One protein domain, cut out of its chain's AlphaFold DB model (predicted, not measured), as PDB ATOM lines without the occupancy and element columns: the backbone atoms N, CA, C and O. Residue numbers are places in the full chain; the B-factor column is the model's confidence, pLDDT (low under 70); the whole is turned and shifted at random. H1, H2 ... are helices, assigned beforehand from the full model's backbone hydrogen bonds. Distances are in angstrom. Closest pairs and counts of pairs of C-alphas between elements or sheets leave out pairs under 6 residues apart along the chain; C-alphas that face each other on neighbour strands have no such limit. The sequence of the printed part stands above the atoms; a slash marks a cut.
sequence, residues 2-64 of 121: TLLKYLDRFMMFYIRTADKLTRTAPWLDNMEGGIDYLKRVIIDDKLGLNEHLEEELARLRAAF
ATOM      1  N   THR A   2      59.091  11.646  43.031       93.75
ATOM      2  CA  THR A   2      58.488  11.733  41.680       93.75
ATOM      3  C   THR A   2      58.353  10.394  40.948       93.75
ATOM      4  O   THR A   2      57.310  10.122  40.368       93.75
ATOM      5  N   LEU A   3      59.372   9.527  41.023       96.31
ATOM      6  CA  LEU A   3      59.319   8.180  40.441       96.31
ATOM      7  C   LEU A   3      58.132   7.362  40.970       96.31
ATOM      8  O   LEU A   3      57.443   6.712  40.191       96.31
ATOM      9  N   LEU A   4      57.895   7.413  42.286       94.88
ATOM     10  CA  LEU A   4      56.794   6.685  42.914       94.88
ATOM     11  C   LEU A   4      55.454   7.243  42.437       94.88
ATOM     12  O   LEU A   4      54.613   6.471  42.008       94.88
ATOM     13  N   LYS A   5      55.297   8.572  42.391       96.00
ATOM     14  CA  LYS A   5      54.077   9.203  41.860       96.00
ATOM     15  C   LYS A   5      53.802   8.804  40.409       96.00
ATOM     16  O   LYS A   5      52.669   8.502  40.061       96.00
ATOM     17  N   TYR A   6      54.826   8.750  39.557       97.44
ATOM     18  CA  TYR A   6      54.645   8.324  38.165       97.44
ATOM     19  C   TYR A   6      54.242   6.861  38.051       97.44
ATOM     20  O   TYR A   6      53.364   6.542  37.251       97.44
ATOM     21  N   LEU A   7      54.843   5.984  38.858       96.50
ATOM     22  CA  LEU A   7      54.444   4.583  38.903       96.50
ATOM     23  C   LEU A   7      53.000   4.448  39.393       96.50
ATOM     24  O   LEU A   7      52.219   3.722  38.787       96.50
ATOM     25  N   ASP A   8      52.638   5.189  40.437       96.75
ATOM     26  CA  ASP A   8      51.311   5.156  41.035       96.75
ATOM     27  C   ASP A   8      50.230   5.545  40.016       96.75
ATOM     28  O   ASP A   8      49.283   4.794  39.767       96.75
ATOM     29  N   ARG A   9      50.427   6.692  39.357       97.62
ATOM     30  CA  ARG A   9      49.550   7.192  38.292       97.62
ATOM     31  C   ARG A   9      49.491   6.219  37.118       97.62
ATOM     32  O   ARG A   9      48.405   5.939  36.628       97.62
ATOM     33  N   PHE A  10      50.636   5.690  36.677       97.25
ATOM     34  CA  PHE A  10      50.699   4.732  35.573       97.25
ATOM     35  C   PHE A  10      49.892   3.472  35.884       97.25
ATOM     36  O   PHE A  10      49.065   3.064  35.073       97.25
ATOM     37  N   MET A  11      50.100   2.878  37.063       96.94
ATOM     38  CA  MET A  11      49.414   1.655  37.472       96.94
ATOM     39  C   MET A  11      47.907   1.878  37.569       96.94
ATOM     40  O   MET A  11      47.143   1.078  37.035       96.94
ATOM     41  N   MET A  12      47.469   2.981  38.179       97.00
ATOM     42  CA  MET A  12      46.043   3.292  38.286       97.00
ATOM     43  C   MET A  12      45.402   3.613  36.938       97.00
ATOM     44  O   MET A  12      44.298   3.147  36.655       97.00
ATOM     45  N   PHE A  13      46.097   4.363  36.081       96.88
ATOM     46  CA  PHE A  13      45.618   4.659  34.736       96.88
ATOM     47  C   PHE A  13      45.496   3.381  33.898       96.88
ATOM     48  O   PHE A  13      44.476   3.173  33.242       96.88
ATOM     49  N   TYR A  14      46.478   2.482  33.984       96.88
ATOM     50  CA  TYR A  14      46.435   1.164  33.352       96.88
ATOM     51  C   TYR A  14      45.265   0.319  33.868       96.88
ATOM     52  O   TYR A  14      44.467  -0.151  33.063       96.88
ATOM     53  N   ILE A  15      45.090   0.193  35.188       94.75
ATOM     54  CA  ILE A  15      43.981  -0.567  35.796       94.75
ATOM     55  C   ILE A  15      42.613  -0.054  35.323       94.75
ATOM     56  O   ILE A  15      41.697  -0.845  35.117       94.75
ATOM     57  N   ARG A  16      42.465   1.266  35.156       94.00
ATOM     58  CA  ARG A  16      41.198   1.894  34.755       94.00
ATOM     59  C   ARG A  16      40.899   1.818  33.262       94.00
ATOM     60  O   ARG A  16      39.730   1.843  32.893       94.00
ATOM     61  N   THR A  17      41.926   1.807  32.417       95.06
ATOM     62  CA  THR A  17      41.756   1.980  30.963       95.06
ATOM     63  C   THR A  17      42.060   0.728  30.156       95.06
ATOM     64  O   THR A  17      41.637   0.641  29.006       95.06
ATOM     65  N   ALA A  18      42.792  -0.237  30.716       96.38
ATOM     66  CA  ALA A  18      43.076  -1.485  30.032       96.38
ATOM     67  C   ALA A  18      41.871  -2.428  30.051       96.38
ATOM     68  O   ALA A  18      41.185  -2.586  31.062       96.38
ATOM     69  N   ASP A  19      41.672  -3.126  28.935       94.44
ATOM     70  CA  ASP A  19      40.732  -4.237  28.869       94.44
ATOM     71  C   ASP A  19      41.148  -5.390  29.794       94.44
ATOM     72  O   ASP A  19      42.321  -5.580  30.143       94.44
ATOM     73  N   LYS A  20      40.168  -6.216  30.171       94.12
ATOM     74  CA  LYS A  20      40.398  -7.395  31.013       94.12
ATOM     75  C   LYS A  20      41.443  -8.316  30.381       94.12
ATOM     76  O   LYS A  20      41.340  -8.662  29.210       94.12
ATOM     77  N   LEU A  21      42.388  -8.781  31.201       94.19
ATOM     78  CA  LEU A  21      43.467  -9.705  30.814       94.19
ATOM     79  C   LEU A  21      44.460  -9.143  29.777       94.19
ATOM     80  O   LEU A  21      45.281  -9.890  29.242       94.19
ATOM     81  N   THR A  22      44.449  -7.834  29.533       95.69
ATOM     82  CA  THR A  22      45.370  -7.187  28.595       95.69
ATOM     83  C   THR A  22      46.661  -6.802  29.294       95.69
ATOM     84  O   THR A  22      46.634  -6.107  30.302       95.69
ATOM     85  N   ARG A  23      47.814  -7.218  28.759       96.88
ATOM     86  CA  ARG A  23      49.132  -6.801  29.278       96.88
ATOM     87  C   ARG A  23      49.431  -5.337  28.923       96.88
ATOM     88  O   ARG A  23      48.869  -4.795  27.981       96.88
ATOM     89  N   THR A  24      50.371  -4.715  29.631       96.50
ATOM     90  CA  THR A  24      50.736  -3.300  29.421       96.50
ATOM     91  C   THR A  24      51.227  -2.986  28.004       96.50
ATOM     92  O   THR A  24      50.892  -1.929  27.487       96.50
ATOM     93  N   ALA A  25      51.973  -3.887  27.357       95.44
ATOM     94  CA  ALA A  25      52.461  -3.676  25.989       95.44
ATOM     95  C   ALA A  25      51.319  -3.534  24.955       95.44
ATOM     96  O   ALA A  25      51.196  -2.457  24.382       95.44
ATOM     97  N   PRO A  26      50.417  -4.523  24.776       95.12
ATOM     98  CA  PRO A  26      49.303  -4.376  23.837       95.12
ATOM     99  C   PRO A  26      48.314  -3.270  24.235       95.12
ATOM    100  O   PRO A  26      47.705  -2.657  23.366       95.12
ATOM    101  N   TRP A  27      48.157  -2.976  25.532       96.56
ATOM    102  CA  TRP A  27      47.371  -1.818  25.976       96.56
ATOM    103  C   TRP A  27      47.962  -0.494  25.476       96.56
ATOM    104  O   TRP A  27      47.221   0.361  24.997       96.56
ATOM    105  N   LEU A  28      49.286  -0.335  25.556       95.94
ATOM    106  CA  LEU A  28      49.974   0.853  25.067       95.94
ATOM    107  C   LEU A  28      49.918   0.961  23.538       95.94
ATOM    108  O   LEU A  28      49.692   2.052  23.024       95.94
ATOM    109  N   ASP A  29      50.095  -0.155  22.827       93.94
ATOM    110  CA  ASP A  29      50.053  -0.189  21.360       93.94
ATOM    111  C   ASP A  29      48.673   0.215  20.816       93.94
ATOM    112  O   ASP A  29      48.575   0.885  19.789       93.94
ATOM    113  N   ASN A  30      47.604  -0.146  21.534       93.06
ATOM    114  CA  ASN A  30      46.229   0.213  21.186       93.06
ATOM    115  C   ASN A  30      45.839   1.643  21.606       93.06
ATOM    116  O   ASN A  30      44.744   2.101  21.280       93.06
ATOM    117  N   MET A  31      46.695   2.356  22.345       93.69
ATOM    118  CA  MET A  31      46.403   3.702  22.831       93.69
ATOM    119  C   MET A  31      46.647   4.742  21.736       93.69
ATOM    120  O   MET A  31      47.755   4.882  21.219       93.69
ATOM    121  N   GLU A  32      45.626   5.538  21.422       90.19
ATOM    122  CA  GLU A  32      45.760   6.623  20.451       90.19
ATOM    123  C   GLU A  32      46.781   7.672  20.936       90.19
ATOM    124  O   GLU A  32      46.669   8.237  22.026       90.19
ATOM    125  N   GLY A  33      47.813   7.917  20.125       90.81
ATOM    126  CA  GLY A  33      48.949   8.773  20.489       90.81
ATOM    127  C   GLY A  33      50.051   8.075  21.299       90.81
ATOM    128  O   GLY A  33      51.049   8.719  21.634       90.81
ATOM    129  N   GLY A  34      49.900   6.778  21.585       94.00
ATOM    130  CA  GLY A  34      50.930   5.901  22.136       94.00
ATOM    131  C   GLY A  34      51.611   6.435  23.399       94.00
ATOM    132  O   GLY A  34      50.997   7.047  24.277       94.00
ATOM    133  N   ILE A  35      52.924   6.212  23.490       95.56
ATOM    134  CA  ILE A  35      53.711   6.562  24.679       95.56
ATOM    135  C   ILE A  35      53.779   8.068  24.955       95.56
ATOM    136  O   ILE A  35      53.870   8.469  26.115       95.56
ATOM    137  N   ASP A  36      53.712   8.910  23.926       96.75
ATOM    138  CA  ASP A  36      53.766  10.360  24.112       96.75
ATOM    139  C   ASP A  36      52.466  10.885  24.715       96.75
ATOM    140  O   ASP A  36      52.501  11.730  25.612       96.75
ATOM    141  N   TYR A  37      51.318  10.339  24.304       96.00
ATOM    142  CA  TYR A  37      50.056  10.631  24.976       96.00
ATOM    143  C   TYR A  37      50.099  10.190  26.441       96.00
ATOM    144  O   TYR A  37      49.794  10.995  27.324       96.00
ATOM    145  N   LEU A  38      50.552   8.960  26.708       96.31
ATOM    146  CA  LEU A  38      50.666   8.440  28.068       96.31
ATOM    147  C   LEU A  38      51.547   9.337  28.949       96.31
ATOM    148  O   LEU A  38      51.148   9.691  30.056       96.31
ATOM    149  N   LYS A  39      52.715   9.770  28.455       96.81
ATOM    150  CA  LYS A  39      53.585  10.708  29.182       96.81
ATOM    151  C   LYS A  39      52.855  12.000  29.531       96.81
ATOM    152  O   LYS A  39      52.927  12.424  30.677       96.81
ATOM    153  N   ARG A  40      52.109  12.592  28.595       97.19
ATOM    154  CA  ARG A  40      51.354  13.831  28.854       97.19
ATOM    155  C   ARG A  40      50.253  13.648  29.897       97.19
ATOM    156  O   ARG A  40      49.973  14.569  30.654       97.19
ATOM    157  N   VAL A  41      49.619  12.479  29.951       96.62
ATOM    158  CA  VAL A  41      48.633  12.177  31.000       96.62
ATOM    159  C   VAL A  41      49.323  12.061  32.361       96.62
ATOM    160  O   VAL A  41      48.943  12.748  33.301       96.62
ATOM    161  N   ILE A  42      50.375  11.244  32.456       96.94
ATOM    162  CA  ILE A  42      51.015  10.894  33.734       96.94
ATOM    163  C   ILE A  42      51.893  12.022  34.298       96.94
ATOM    164  O   ILE A  42      51.960  12.209  35.515       96.94
ATOM    165  N   ILE A  43      52.581  12.764  33.429       96.81
ATOM    166  CA  ILE A  43      53.555  13.796  33.805       96.81
ATOM    167  C   ILE A  43      52.900  15.175  33.794       96.81
ATOM    168  O   ILE A  43      52.916  15.853  34.819       96.81
ATOM    169  N   ASP A  44      52.287  15.556  32.672       97.00
ATOM    170  CA  ASP A  44      51.772  16.918  32.458       97.00
ATOM    171  C   ASP A  44      50.332  17.113  32.962       97.00
ATOM    172  O   ASP A  44      49.741  18.166  32.740       97.00
ATOM    173  N   ASP A  45      49.751  16.088  33.596       96.44
ATOM    174  CA  ASP A  45      48.368  16.062  34.094       96.44
ATOM    175  C   ASP A  45      47.337  16.538  33.061       96.44
ATOM    176  O   ASP A  45      46.387  17.258  33.363       96.44
ATOM    177  N   LYS A  46      47.516  16.123  31.802       96.31
ATOM    178  CA  LYS A  46      46.679  16.562  30.673       96.31
ATOM    179  C   LYS A  46      45.169  16.379  30.911       96.31
ATOM    180  O   LYS A  46      44.375  17.069  30.277       96.31
ATOM    181  N   LEU A  47      44.780  15.431  31.765       95.44
ATOM    182  CA  LEU A  47      43.385  15.106  32.074       95.44
ATOM    183  C   LEU A  47      42.910  15.639  33.438       95.44
ATOM    184  O   LEU A  47      41.725  15.504  33.729       95.44
ATOM    185  N   GLY A  48      43.788  16.220  34.264       96.94
ATOM    186  CA  GLY A  48      43.443  16.678  35.616       96.94
ATOM    187  C   GLY A  48      43.071  15.540  36.573       96.94
ATOM    188  O   GLY A  48      42.178  15.699  37.401       96.94
ATOM    189  N   LEU A  49      43.681  14.361  36.409       95.94
ATOM    190  CA  LEU A  49      43.327  13.138  37.147       95.94
ATOM    191  C   LEU A  49      44.424  12.677  38.108       95.94
ATOM    192  O   LEU A  49      44.183  11.760  38.892       95.94
ATOM    193  N   ASN A  50      45.618  13.266  38.056       97.12
ATOM    194  CA  ASN A  50      46.777  12.722  38.761       97.12
ATOM    195  C   ASN A  50      46.581  12.620  40.278       97.12
ATOM    196  O   ASN A  50      46.905  11.582  40.850       97.12
ATOM    197  N   GLU A  51      46.005  13.642  40.913       97.00
ATOM    198  CA  GLU A  51      45.714  13.619  42.354       97.00
ATOM    199  C   GLU A  51      44.734  12.493  42.712       97.00
ATOM    200  O   GLU A  51      44.988  11.702  43.617       97.00
ATOM    201  N   HIS A  52      43.666  12.333  41.927       96.75
ATOM    202  CA  HIS A  52      42.677  11.282  42.150       96.75
ATOM    203  C   HIS A  52      43.268   9.870  42.005       96.75
ATOM    204  O   HIS A  52      42.963   8.981  42.802       96.75
ATOM    205  N   LEU A  53      44.138   9.662  41.009       97.19
ATOM    206  CA  LEU A  53      44.841   8.390  40.822       97.19
ATOM    207  C   LEU A  53      45.767   8.091  42.014       97.19
ATOM    208  O   LEU A  53      45.834   6.952  42.477       97.19
ATOM    209  N   GLU A  54      46.460   9.103  42.543       96.81
ATOM    210  CA  GLU A  54      47.318   8.953  43.723       96.81
ATOM    211  C   GLU A  54      46.512   8.592  44.983       96.81
ATOM    212  O   GLU A  54      46.893   7.671  45.716       96.81
ATOM    213  N   GLU A  55      45.372   9.250  45.211       97.12
ATOM    214  CA  GLU A  55      44.462   8.949  46.322       97.12
ATOM    215  C   GLU A  55      43.905   7.525  46.248       97.12
ATOM    216  O   GLU A  55      43.846   6.808  47.251       97.12
ATOM    217  N   GLU A  56      43.497   7.081  45.061       96.06
ATOM    218  CA  GLU A  56      43.003   5.723  44.865       96.06
ATOM    219  C   GLU A  56      44.048   4.673  45.191       96.06
ATOM    220  O   GLU A  56      43.753   3.710  45.906       96.06
ATOM    221  N   LEU A  57      45.277   4.859  44.715       95.62
ATOM    222  CA  LEU A  57      46.333   3.917  45.033       95.62
ATOM    223  C   LEU A  57      46.707   3.967  46.515       95.62
ATOM    224  O   LEU A  57      47.031   2.935  47.100       95.62
ATOM    225  N   ALA A  58      46.640   5.136  47.155       95.81
ATOM    226  CA  ALA A  58      46.795   5.238  48.602       95.81
ATOM    227  C   ALA A  58      45.732   4.404  49.338       95.81
ATOM    228  O   ALA A  58      46.085   3.650  50.246       95.81
ATOM    229  N   ARG A  59      44.467   4.442  48.898       96.44
ATOM    230  CA  ARG A  59      43.401   3.582  49.444       96.44
ATOM    231  C   ARG A  59      43.677   2.095  49.220       96.44
ATOM    232  O   ARG A  59      43.540   1.317  50.158       96.44
ATOM    233  N   LEU A  60      44.101   1.699  48.017       94.88
ATOM    234  CA  LEU A  60      44.442   0.300  47.721       94.88
ATOM    235  C   LEU A  60      45.616  -0.196  48.571       94.88
ATOM    236  O   LEU A  60      45.557  -1.298  49.106       94.88
ATOM    237  N   ARG A  61      46.655   0.627  48.747       94.00
ATOM    238  CA  ARG A  61      47.788   0.315  49.630       94.00
ATOM    239  C   ARG A  61      47.359   0.181  51.085       94.00
ATOM    240  O   ARG A  61      47.813  -0.738  51.751       94.00
ATOM    241  N   ALA A  62      46.488   1.067  51.563       95.62
ATOM    242  CA  ALA A  62      45.972   1.008  52.928       95.62
ATOM    243  C   ALA A  62      45.092  -0.231  53.173       95.62
ATOM    244  O   ALA A  62      45.077  -0.757  54.280       95.62
ATOM    245  N   ALA A  63      44.374  -0.697  52.148       95.06
ATOM    246  CA  ALA A  63      43.540  -1.895  52.218       95.06
ATOM    247  C   ALA A  63      44.317  -3.202  51.980       95.06
ATOM    248  O   ALA A  63      43.797  -4.281  52.263       95.06
ATOM    249  N   PHE A  64      45.533  -3.132  51.432       94.19
ATOM    250  CA  PHE A  64      46.324  -4.316  51.131       94.19
ATOM    251  C   PHE A  64      46.784  -5.015  52.415       94.19
ATOM    252  O   PHE A  64      47.444  -4.421  53.267       94.19
TER     253      PHE A  64
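Overview. This is residues 2 to 64 of the 121 residues of the protein "Nitrite reductase (NAD(P)H)" of Corallococcus coralloides (UniProt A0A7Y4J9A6). The longest helix, H1, runs through the middle, with H4 crossing it on one side and the short helices H2 and H3 making a corner on the other. Residues 59 to 64 stick out. The printed part has 63 residues with four named helices, H1 to H4 in order, and no named strand: all helix. It is compact, with a radius of gyration of the C-alphas of 11.7 A and spans of 32 by 28 by 18 A.

Arrangement. H1, residues 2 to 17, and H4, residues 50 to 63, touch, about perpendicular at 87 degrees; their closest C-alphas, of Arg 9 and Leu 53, are 5.5 A apart. With residues 6 to 10 alone, H1 only just touches H3, residues 34 to 42, with 3 pairs of C-alphas within 8 A, the closest Arg 9 and Ile 42 at 6.1 A. H2, residues 24 to 29, is apart from H4. In the four helices each O i to N i+4 pair is within hydrogen-bond range.

Along the chain. H1 measures 22.1 A from C-alpha 2 at (58.488, 11.733, 41.680); H4 measures 20.1 A, ending at C-alpha 63 (43.540, -1.895, 52.218).

Size, cuts and confidence. The farthest C-alphas, Gly 33 and Ala 63, are 33.9 A apart. The printed part has no cut or long link, and no printed residue is under 70 in pLDDT.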